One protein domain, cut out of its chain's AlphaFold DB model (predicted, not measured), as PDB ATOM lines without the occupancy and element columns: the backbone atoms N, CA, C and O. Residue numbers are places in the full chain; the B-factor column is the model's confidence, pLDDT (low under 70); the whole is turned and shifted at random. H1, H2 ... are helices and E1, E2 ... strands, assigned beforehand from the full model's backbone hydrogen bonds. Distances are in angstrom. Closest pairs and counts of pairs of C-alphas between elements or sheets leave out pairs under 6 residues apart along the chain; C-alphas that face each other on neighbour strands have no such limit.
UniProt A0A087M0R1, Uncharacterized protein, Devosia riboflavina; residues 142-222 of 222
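This is residues 142 to 222 of the 222 residues of an uncharacterized protein of Devosia riboflavina (UniProt A0A087M0R1). One twisted sheet of four strands makes a curved wall, with the short helix H1 packed over its edge strand E4; the link of residues 151 to 163 then runs from H1 across to E1 at the other edge. The strands form a meander, each the antiparallel neighbour of the one before, in the order E1, E2, E3, E4. The printed part has 81 residues, with one named helix and four named strands along the chain as H1, E1, E2, E3, E4; the class is mostly strand, though under half of the residues are in named elements. It is only just compact, close to loose, with a radius of gyration of the C-alphas of 13.5 A, and elongated, spanning 45 by 28 by 19 A.

E1 is residues 164 to 167 and E2 residues 175 to 180. E3, residues 195 to 203, is 25.2 A long, and E4, residues 206 to 215, is 26.2 A long, ending with C-alpha 215 at (218.648, 147.148, 84.480). H1, residues 146 to 150, begins with C-alpha 146 at (204.619, 159.612, 87.843).

The hairpin E2 and E3 has N 198 and O 177 2.8 A apart. In the hairpin E1 and E2, N 164 and O 178 are 2.8 A apart. In the hairpin E3 and E4, N 210 and O 199 are 2.7 A apart; E4 bends by 54 degrees at residue 211. E1 and E4 are apart. H1 is on the sheet, over E4, at a height over the sheet of 8.1 A; the closest C-alphas of H1 and E4, those of Gly 148 and Ala 209, are 5.2 A apart. In H1 every O i to N i+4 pair is within hydrogen-bond range. Outside the named strands, residues 157 to 158 pair antiparallel with residues 182 to 183.

The C-alphas farthest apart, those of Asp 204 and Glu 222, are 49.3 A apart. The printed part has no cut. The links H1 to E1 and E2 to E3 are long. The pLDDT is under 70 at residues 169 to 173 and 220 to 222.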
ATOM      1  N   MET A 142     206.235 168.978  85.810       94.50
ATOM      2  CA  MET A 142     207.286 167.990  86.063       94.50
ATOM      3  C   MET A 142     206.815 166.781  86.885       94.50
ATOM      4  O   MET A 142     207.624 165.890  87.129       94.50
ATOM      5  N   ASP A 143     205.542 166.719  87.289       92.25
ATOM      6  CA  ASP A 143     205.014 165.673  88.181       92.25
ATOM      7  C   ASP A 143     204.097 164.679  87.445       92.25
ATOM      8  O   ASP A 143     203.980 163.513  87.824       92.25
ATOM      9  N   SER A 144     203.497 165.115  86.333       92.62
ATOM     10  CA  SER A 144     202.583 164.340  85.476       92.62
ATOM     11  C   SER A 144     203.087 162.959  85.028       92.62
ATOM     12  O   SER A 144     202.286 162.096  84.658       92.62
ATOM     13  N   TRP A 145     204.399 162.734  84.993       94.12
ATOM     14  CA  TRP A 145     204.975 161.485  84.498       94.12
ATOM     15  C   TRP A 145     204.853 160.327  85.495       94.12
ATOM     16  O   TRP A 145     204.945 159.169  85.079       94.12
ATOM     17  N   TRP A 146     204.627 160.617  86.780       91.00
ATOM     18  CA  TRP A 146     204.619 159.612  87.843       91.00
ATOM     19  C   TRP A 146     203.554 158.531  87.615       91.00
ATOM     20  O   TRP A 146     203.836 157.337  87.688       91.00
ATOM     21  N   GLU A 147     202.348 158.927  87.205       85.06
ATOM     22  CA  GLU A 147     201.269 157.980  86.886       85.06
ATOM     23  C   GLU A 147     201.650 157.027  85.738       85.06
ATOM     24  O   GLU A 147     201.242 155.865  85.709       85.06
ATOM     25  N   GLY A 148     202.455 157.509  84.787       87.56
ATOM     26  CA  GLY A 148     202.906 156.726  83.640       87.56
ATOM     27  C   GLY A 148     204.024 155.737  83.972       87.56
ATOM     28  O   GLY A 148     204.108 154.692  83.322       87.56
ATOM     29  N   VAL A 149     204.871 156.042  84.964       92.25
ATOM     30  CA  VAL A 149     206.018 155.192  85.324       92.25
ATOM     31  C   VAL A 149     205.610 154.003  86.186       92.25
ATOM     32  O   VAL A 149     206.098 152.897  85.958       92.25
ATOM     33  N   GLU A 150     204.702 154.196  87.149       87.56
ATOM     34  CA  GLU A 150     204.345 153.159  88.129       87.56
ATOM     35  C   GLU A 150     203.805 151.897  87.445       87.56
ATOM     36  O   GLU A 150     204.112 150.775  87.843       87.56
ATOM     37  N   ALA A 151     203.055 152.069  86.353       88.50
ATOM     38  CA  ALA A 151     202.516 150.965  85.567       88.50
ATOM     39  C   ALA A 151     203.577 150.190  84.759       88.50
ATOM     40  O   ALA A 151     203.294 149.088  84.282       88.50
ATOM     41  N   LYS A 152     204.769 150.768  84.566       93.81
ATOM     42  CA  LYS A 152     205.846 150.241  83.710       93.81
ATOM     43  C   LYS A 152     206.997 149.625  84.506       93.81
ATOM     44  O   LYS A 152     207.777 148.864  83.937       93.81
ATOM     45  N   LEU A 153     207.099 149.914  85.802       94.44
ATOM     46  CA  LEU A 153     208.115 149.318  86.666       94.44
ATOM     47  C   LEU A 153     207.846 147.821  86.917       94.44
ATOM     48  O   LEU A 153     206.689 147.389  86.985       94.44
ATOM     49  N   PRO A 154     208.901 147.000  87.090       94.38
ATOM     50  CA  PRO A 154     208.738 145.631  87.559       94.38
ATOM     51  C   PRO A 154     207.997 145.578  88.902       94.38
ATOM     52  O   PRO A 154     208.148 146.444  89.761       94.38
ATOM     53  N   LYS A 155     207.198 144.525  89.109       94.12
ATOM     54  CA  LYS A 155     206.406 144.374  90.339       94.12
ATOM     55  C   LYS A 155     207.297 144.360  91.581       94.12
ATOM     56  O   LYS A 155     208.230 143.565  91.654       94.12
ATOM     57  N   GLY A 156     206.914 145.149  92.583       93.38
ATOM     58  CA  GLY A 156     207.612 145.225  93.868       93.38
ATOM     59  C   GLY A 156     208.845 146.129  93.862       93.38
ATOM     60  O   GLY A 156     209.552 146.147  94.866       93.38
ATOM     61  N   LEU A 157     209.093 146.851  92.762       95.25
ATOM     62  CA  LEU A 157     210.127 147.874  92.665       95.25
ATOM     63  C   LEU A 157     209.510 149.272  92.639       95.25
ATOM     64  O   LEU A 157     208.507 149.502  91.967       95.25
ATOM     65  N   GLU A 158     210.139 150.204  93.347       93.25
ATOM     66  CA  GLU A 158     209.657 151.572  93.535       93.25
ATOM     67  C   GLU A 158     210.793 152.597  93.392       93.25
ATOM     68  O   GLU A 158     211.976 152.283  93.554       93.25
ATOM     69  N   ILE A 159     210.424 153.848  93.114       92.81
ATOM     70  CA  ILE A 159     211.332 155.001  93.094       92.81
ATOM     71  C   ILE A 159     211.111 155.779  94.394       92.81
ATOM     72  O   ILE A 159     210.025 156.302  94.619       92.81
ATOM     73  N   TRP A 160     212.124 155.872  95.261       90.12
ATOM     74  CA  TRP A 160     211.970 156.534  96.569       90.12
ATOM     75  C   TRP A 160     212.690 157.876  96.692       90.12
ATOM     76  O   TRP A 160     212.260 158.721  97.474       90.12
ATOM     77  N   LYS A 161     213.788 158.087  95.956       88.31
ATOM     78  CA  LYS A 161     214.664 159.269  96.112       88.31
ATOM     79  C   LYS A 161     214.760 160.119  94.847       88.31
ATOM     80  O   LYS A 161     215.832 160.605  94.495       88.31
ATOM     81  N   GLY A 162     213.633 160.251  94.151       89.75
ATOM     82  CA  GLY A 162     213.547 160.996  92.902       89.75
ATOM     83  C   GLY A 162     214.344 160.370  91.755       89.75
ATOM     84  O   GLY A 162     214.689 159.185  91.760       89.75
ATOM     85  N   VAL A 163     214.610 161.187  90.744       93.44
ATOM     86  CA  VAL A 163     215.282 160.832  89.498       93.44
ATOM     87  C   VAL A 163     216.312 161.903  89.133       93.44
ATOM     88  O   VAL A 163     216.228 163.055  89.551       93.44
ATOM     89  N   THR A 164     217.309 161.534  88.337       92.62
ATOM     90  CA  THR A 164     218.261 162.486  87.753       92.62
ATOM     91  C   THR A 164     217.846 162.781  86.322       92.62
ATOM     92  O   THR A 164     218.069 161.931  85.460       92.62
ATOM     93  N   TYR A 165     217.248 163.950  86.089       93.75
ATOM     94  CA  TYR A 165     216.845 164.402  84.756       93.75
ATOM     95  C   TYR A 165     218.035 164.774  83.871       93.75
ATOM     96  O   TYR A 165     219.070 165.253  84.345       93.75
ATOM     97  N   ASP A 166     217.830 164.577  82.577       91.88
ATOM     98  CA  ASP A 166     218.713 164.919  81.475       91.88
ATOM     99  C   ASP A 166     217.827 165.267  80.271       91.88
ATOM    100  O   ASP A 166     217.126 164.410  79.735       91.88
ATOM    101  N   PHE A 167     217.788 166.547  79.902       91.75
ATOM    102  CA  PHE A 167     216.890 167.074  78.869       91.75
ATOM    103  C   PHE A 167     217.620 167.315  77.544       91.75
ATOM    104  O   PHE A 167     217.494 168.371  76.918       91.75
ATOM    105  N   GLY A 168     218.407 166.328  77.114       74.25
ATOM    106  CA  GLY A 168     219.123 166.396  75.844       74.25
ATOM    107  C   GLY A 168     220.247 167.429  75.851       74.25
ATOM    108  O   GLY A 168     220.506 168.071  74.836       74.25
ATOM    109  N   GLU A 169     220.906 167.605  76.998       66.12
ATOM    110  CA  GLU A 169     222.134 168.408  77.105       66.12
ATOM    111  C   GLU A 169     223.309 167.739  76.365       66.12
ATOM    112  O   GLU A 169     224.279 168.400  75.986       66.12
ATOM    113  N   ASP A 170     223.189 166.429  76.130       57.47
ATOM    114  CA  ASP A 170     224.134 165.584  75.414       57.47
ATOM    115  C   ASP A 170     223.769 165.405  73.926       57.47
ATOM    116  O   ASP A 170     222.632 165.573  73.490       57.47
ATOM    117  N   TYR A 171     224.760 164.990  73.129       52.72
ATOM    118  CA  TYR A 171     224.735 164.912  71.656       52.72
ATOM    119  C   TYR A 171     223.573 164.113  71.026       52.72
ATOM    120  O   TYR A 171     223.344 164.231  69.822       52.72
ATOM    121  N   TRP A 172     222.888 163.274  71.807       56.94
ATOM    122  CA  TRP A 172     221.806 162.394  71.353       56.94
ATOM    123  C   TRP A 172     220.406 162.988  71.572       56.94
ATOM    124  O   TRP A 172     219.454 162.480  70.991       56.94
ATOM    125  N   GLY A 173     220.288 164.089  72.330       64.88
ATOM    126  CA  GLY A 173     219.053 164.875  72.433       64.88
ATOM    127  C   GLY A 173     217.874 164.173  73.116       64.88
ATOM    128  O   GLY A 173     216.738 164.591  72.923       64.88
ATOM    129  N   GLU A 174     218.113 163.107  73.879       82.62
ATOM    130  CA  GLU A 174     217.046 162.353  74.543       82.62
ATOM    131  C   GLU A 174     216.617 163.031  75.849       82.62
ATOM    132  O   GLU A 174     217.451 163.533  76.604       82.62
ATOM    133  N   TYR A 175     215.312 163.023  76.127       92.19
ATOM    134  CA  TYR A 175     214.775 163.441  77.419       92.19
ATOM    135  C   TYR A 175     214.639 162.208  78.286       92.19
ATOM    136  O   TYR A 175     213.743 161.391  78.085       92.19
ATOM    137  N   VAL A 176     215.543 162.063  79.244       93.88
ATOM    138  CA  VAL A 176     215.574 160.896  80.115       93.88
ATOM    139  C   VAL A 176     215.707 161.302  81.569       93.88
ATOM    140  O   VAL A 176     216.192 162.380  81.908       93.88
ATOM    141  N   ALA A 177     215.325 160.402  82.463       94.62
ATOM    142  CA  ALA A 177     215.826 160.434  83.820       94.62
ATOM    143  C   ALA A 177     216.284 159.065  84.273       94.62
ATOM    144  O   ALA A 177     215.789 158.027  83.840       94.62
ATOM    145  N   ARG A 178     217.266 159.086  85.165       94.62
ATOM    146  CA  ARG A 178     217.900 157.886  85.701       94.62
ATOM    147  C   ARG A 178     217.612 157.786  87.180       94.62
ATOM    148  O   ARG A 178     217.699 158.784  87.899       94.62
ATOM    149  N   THR A 179     217.289 156.590  87.644       94.56
ATOM    150  CA  THR A 179     217.019 156.353  89.061       94.56
ATOM    151  C   THR A 179     217.398 154.944  89.479       94.56
ATOM    152  O   THR A 179     217.433 154.018  88.668       94.56
ATOM    153  N   SER A 180     217.716 154.789  90.758       94.56
ATOM    154  CA  SER A 180     217.840 153.474  91.375       94.56
ATOM    155  C   SER A 180     216.458 152.969  91.782       94.56
ATOM    156  O   SER A 180     215.540 153.761  91.971       94.56
ATOM    157  N   LEU A 181     216.305 151.657  91.921       95.06
ATOM    158  CA  LEU A 181     215.036 151.048  92.312       95.06
ATOM    159  C   LEU A 181     215.146 150.405  93.691       95.06
ATOM    160  O   LEU A 181     216.129 149.730  94.007       95.06
ATOM    161  N   TRP A 182     214.117 150.618  94.500       94.06
ATOM    162  CA  TRP A 182     213.996 150.069  95.841       94.06
ATOM    163  C   TRP A 182     212.990 148.932  95.870       94.06
ATOM    164  O   TRP A 182     211.961 148.984  95.203       94.06
ATOM    165  N   GLN A 183     213.282 147.933  96.689       94.06
ATOM    166  CA  GLN A 183     212.328 146.906  97.095       94.06
ATOM    167  C   GLN A 183     211.901 147.124  98.548       94.06
ATOM    168  O   GLN A 183     212.586 147.787  99.327       94.06
ATOM    169  N   GLU A 184     210.787 146.510  98.951       90.81
ATOM    170  CA  GLU A 184     210.207 146.660 100.296       90.81
ATOM    171  C   GLU A 184     211.231 146.436 101.430       90.81
ATOM    172  O   GLU A 184     211.207 147.115 102.458       90.81
ATOM    173  N   THR A 185     212.186 145.521 101.239       90.19
ATOM    174  CA  THR A 185     213.195 145.179 102.253       90.19
ATOM    175  C   THR A 185     214.324 146.205 102.411       90.19
ATOM    176  O   THR A 185     215.131 146.057 103.327       90.19
ATOM    177  N   ASP A 186     214.410 147.233 101.561       89.81
ATOM    178  CA  ASP A 186     215.538 148.182 101.528       89.81
ATOM    179  C   ASP A 186     215.498 149.259 102.628       89.81
ATOM    180  O   ASP A 186     216.433 150.055 102.777       89.81
ATOM    181  N   ALA A 187     214.416 149.297 103.415       84.44
ATOM    182  CA  ALA A 187     214.261 150.143 104.605       84.44
ATOM    183  C   ALA A 187     214.656 151.626 104.394       84.44
ATOM    184  O   ALA A 187     215.251 152.263 105.264       84.44
ATOM    185  N   ASN A 188     214.338 152.179 103.221       79.62
ATOM    186  CA  ASN A 188     214.630 153.545 102.763       79.62
ATOM    187  C   ASN A 188     216.123 153.949 102.669       79.62
ATOM    188  O   ASN A 188     216.458 155.102 102.372       79.62
ATOM    189  N   CYS A 189     217.059 153.032 102.914       79.00
ATOM    190  CA  CYS A 189     218.476 153.382 102.995       79.00
ATOM    191  C   CYS A 189     219.177 153.223 101.641       79.00
ATOM    192  O   CYS A 189     219.611 154.226 101.062       79.00
ATOM    193  N   CYS A 190     219.217 151.992 101.117       87.88
ATOM    194  CA  CYS A 190     220.045 151.604  99.974       87.88
ATOM    195  C   CYS A 190     219.212 150.838  98.935       87.88
ATOM    196  O   CYS A 190     218.618 149.834  99.311       87.88
ATOM    197  N   PRO A 191     219.180 151.272  97.665       91.62
ATOM    198  CA  PRO A 191     218.460 150.552  96.621       91.62
ATOM    199  C   PRO A 191     219.165 149.233  96.297       91.62
ATOM    200  O   PRO A 191     220.362 149.234  95.998       91.62
ATOM    201  N   THR A 192     218.433 148.119  96.327       94.12
ATOM    202  CA  THR A 192     218.935 146.805  95.883       94.12
ATOM    203  C   THR A 192     218.172 146.238  94.689       94.12
ATOM    204  O   THR A 192     218.583 145.223  94.132       94.12
ATOM    205  N   GLY A 193     217.114 146.919  94.241       94.81
ATOM    206  CA  GLY A 193     216.245 146.491  93.146       94.81
ATOM    207  C   GLY A 193     216.765 146.791  91.739       94.81
ATOM    208  O   GLY A 193     216.065 146.508  90.777       94.81
ATOM    209  N   GLY A 194     217.962 147.366  91.592       95.56
ATOM    210  CA  GLY A 194     218.567 147.690  90.295       95.56
ATOM    211  C   GLY A 194     218.400 149.163  89.934       95.56
ATOM    212  O   GLY A 194     218.436 150.036  90.808       95.56
ATOM    213  N   SER A 195     218.242 149.459  88.645       96.56
ATOM    214  CA  SER A 195     218.070 150.832  88.156       96.56
ATOM    215  C   SER A 195     217.142 150.915  86.954       96.56
ATOM    216  O   SER A 195     216.932 149.923  86.259       96.56
ATOM    217  N   ALA A 196     216.607 152.107  86.702       96.88
ATOM    218  CA  ALA A 196     215.799 152.396  85.530       96.88
ATOM    219  C   ALA A 196     216.272 153.656  84.796       96.88
ATOM    220  O   ALA A 196     216.684 154.641  85.421       96.88
ATOM    221  N   VAL A 197     216.150 153.622  83.470       96.38
ATOM    222  CA  VAL A 197     216.154 154.801  82.601       96.38
ATOM    223  C   VAL A 197     214.725 155.019  82.124       96.38
ATOM    224  O   VAL A 197     214.110 154.127  81.544       96.38
ATOM    225  N   ILE A 198     214.185 156.194  82.408       95.75
ATOM    226  CA  ILE A 198     212.835 156.595  82.028       95.75
ATOM    227  C   ILE A 198     212.982 157.574  80.878       95.75
ATOM    228  O   ILE A 198     213.623 158.607  81.047       95.75
ATOM    229  N   HIS A 199     212.403 157.251  79.731       95.00
ATOM    230  CA  HIS A 199     212.316 158.150  78.586       95.00
ATOM    231  C   HIS A 199     211.097 159.046  78.725       95.00
ATOM    232  O   HIS A 199     210.055 158.608  79.215       95.00
ATOM    233  N   PHE A 200     211.201 160.288  78.270       94.50
ATOM    234  CA  PHE A 200     210.132 161.268  78.373       94.50
ATOM    235  C   PHE A 200     209.820 161.951  77.052       94.50
ATOM    236  O   PHE A 200     210.653 162.076  76.157       94.50
ATOM    237  N   THR A 201     208.602 162.470  76.996       92.19
ATOM    238  CA  THR A 201     208.151 163.476  76.040       92.19
ATOM    239  C   THR A 201     207.578 164.663  76.810       92.19
ATOM    240  O   THR A 201     207.132 164.515  77.952       92.19
ATOM    241  N   VAL A 202     207.599 165.850  76.202       91.62
ATOM    242  CA  VAL A 202     206.794 166.984  76.670       91.62
ATOM    243  C   VAL A 202     205.539 167.026  75.808       91.62
ATOM    244  O   VAL A 202     205.616 167.172  74.590       91.62
ATOM    245  N   GLU A 203     204.384 166.839  76.435       92.00
ATOM    246  CA  GLU A 203     203.080 166.799  75.776       92.00
ATOM    247  C   GLU A 203     202.121 167.723  76.518       92.00
ATOM    248  O   GLU A 203     201.955 167.608  77.733       92.00
ATOM    249  N   ASP A 204     201.502 168.655  75.790       92.12
ATOM    250  CA  ASP A 204     200.540 169.623  76.332       92.12
ATOM    251  C   ASP A 204     201.060 170.378  77.576       92.12
ATOM    252  O   ASP A 204     200.321 170.645  78.525       92.12
ATOM    253  N   GLY A 205     202.353 170.724  77.576       94.12
ATOM    254  CA  GLY A 205     203.006 171.432  78.681       94.12
ATOM    255  C   GLY A 205     203.287 170.565  79.910       94.12
ATOM    256  O   GLY A 205     203.486 171.104  80.997       94.12
ATOM    257  N   ALA A 206     203.305 169.240  79.769       95.81
ATOM    258  CA  ALA A 206     203.596 168.309  80.849       95.81
ATOM    259  C   ALA A 206     204.606 167.242  80.423       95.81
ATOM    260  O   ALA A 206     204.562 166.734  79.303       95.81
ATOM    261  N   LEU A 207     205.491 166.859  81.339       95.25
ATOM    262  CA  LEU A 207     206.399 165.738  81.147       95.25
ATOM    263  C   LEU A 207     205.610 164.426  81.250       95.25
ATOM    264  O   LEU A 207     204.906 164.190  82.238       95.25
ATOM    265  N   LYS A 208     205.717 163.562  80.240       95.25
ATOM    266  CA  LYS A 208     205.042 162.259  80.181       95.25
ATOM    267  C   LYS A 208     206.061 161.135  80.070       95.25
ATOM    268  O   LYS A 208     206.983 161.201  79.265       95.25
ATOM    269  N   ALA A 209     205.889 160.091  80.883       94.69
ATOM    270  CA  ALA A 209     206.751 158.913  80.847       94.69
ATOM    271  C   ALA A 209     206.450 158.048  79.612       94.69
ATOM    272  O   ALA A 209     205.370 157.456  79.493       94.69
ATOM    273  N   GLY A 210     207.442 157.927  78.736       93.12
ATOM    274  CA  GLY A 210     207.528 156.987  77.626       93.12
ATOM    275  C   GLY A 210     208.060 155.627  78.079       93.12
ATOM    276  O   GLY A 210     207.585 155.065  79.069       93.12
ATOM    277  N   ASP A 211     208.999 155.054  77.336       93.62
ATOM    278  CA  ASP A 211     209.568 153.747  77.670       93.62
ATOM    279  C   ASP A 211     210.372 153.783  78.980       93.62
ATOM    280  O   ASP A 211     210.987 154.789  79.335       93.62
ATOM    281  N   VAL A 212     210.348 152.667  79.712       96.12
ATOM    282  CA  VAL A 212     211.139 152.476  80.934       96.12
ATOM    283  C   VAL A 212     212.054 151.284  80.717       96.12
ATOM    284  O   VAL A 212     211.598 150.145  80.601       96.12
ATOM    285  N   GLU A 213     213.350 151.551  80.663       96.12
ATOM    286  CA  GLU A 213     214.381 150.530  80.573       96.12
ATOM    287  C   GLU A 213     214.821 150.143  81.978       96.12
ATOM    288  O   GLU A 213     215.272 150.987  82.747       96.12
ATOM    289  N   TYR A 214     214.693 148.864  82.308       96.81
ATOM    290  CA  TYR A 214     215.108 148.315  83.593       96.81
ATOM    291  C   TYR A 214     216.433 147.559  83.452       96.81
ATOM    292  O   TYR A 214     216.555 146.661  82.618       96.81
ATOM    293  N   GLU A 215     217.403 147.897  84.300       96.69
ATOM    294  CA  GLU A 215     218.648 147.148  84.480       96.69
ATOM    295  C   GLU A 215     218.603 146.414  85.826       96.69
ATOM    296  O   GLU A 215     218.543 147.036  86.893       96.69
ATOM    297  N   GLU A 216     218.647 145.079  85.764       93.88
ATOM    298  CA  GLU A 216     218.733 144.220  86.946       93.88
ATOM    299  C   GLU A 216     220.013 144.496  87.757       93.88
ATOM    300  O   GLU A 216     221.054 144.837  87.183       93.88
ATOM    301  N   PRO A 217     219.986 144.296  89.090       91.75
ATOM    302  CA  PRO A 217     221.190 144.355  89.905       91.75
ATOM    303  C   PRO A 217     222.268 143.432  89.339       91.75
ATOM    304  O   PRO A 217     222.032 142.244  89.101       91.75
ATOM    305  N   LYS A 218     223.484 143.952  89.162       81.19
ATOM    306  CA  LYS A 218     224.622 143.103  88.807       81.19
ATOM    307  C   LYS A 218     224.852 142.126  89.949       81.19
ATOM    308  O   LYS A 218     225.057 142.553  91.083       81.19
ATOM    309  N   ALA A 219     224.836 140.829  89.642       73.25
ATOM    310  CA  ALA A 219     225.304 139.824  90.581       73.25
ATOM    311  C   ALA A 219     226.724 140.211  91.005       73.25
ATOM    312  O   ALA A 219     227.587 140.431  90.148       73.25
ATOM    313  N   GLU A 220     226.954 140.350  92.311       61.47
ATOM    314  CA  GLU A 220     228.308 140.529  92.818       61.47
ATOM    315  C   GLU A 220     229.122 139.320  92.347       61.47
ATOM    316  O   GLU A 220     228.743 138.173  92.585       61.47
ATOM    317  N   ALA A 221     230.185 139.574  91.583       55.31
ATOM    318  CA  ALA A 221     231.112 138.520  91.212       55.31
ATOM    319  C   ALA A 221     231.744 137.993  92.507       55.31
ATOM    320  O   ALA A 221     232.421 138.754  93.200       55.31
ATOM    321  N   GLU A 222     231.463 136.728  92.828       42.09
ATOM    322  CA  GLU A 222     232.061 135.996  93.954       42.09
ATOM    323  C   GLU A 222     233.597 135.958  93.884       42.09
ATOM    324  O   GLU A 222     234.155 135.797  92.768       42.09
TER     325      GLU A 222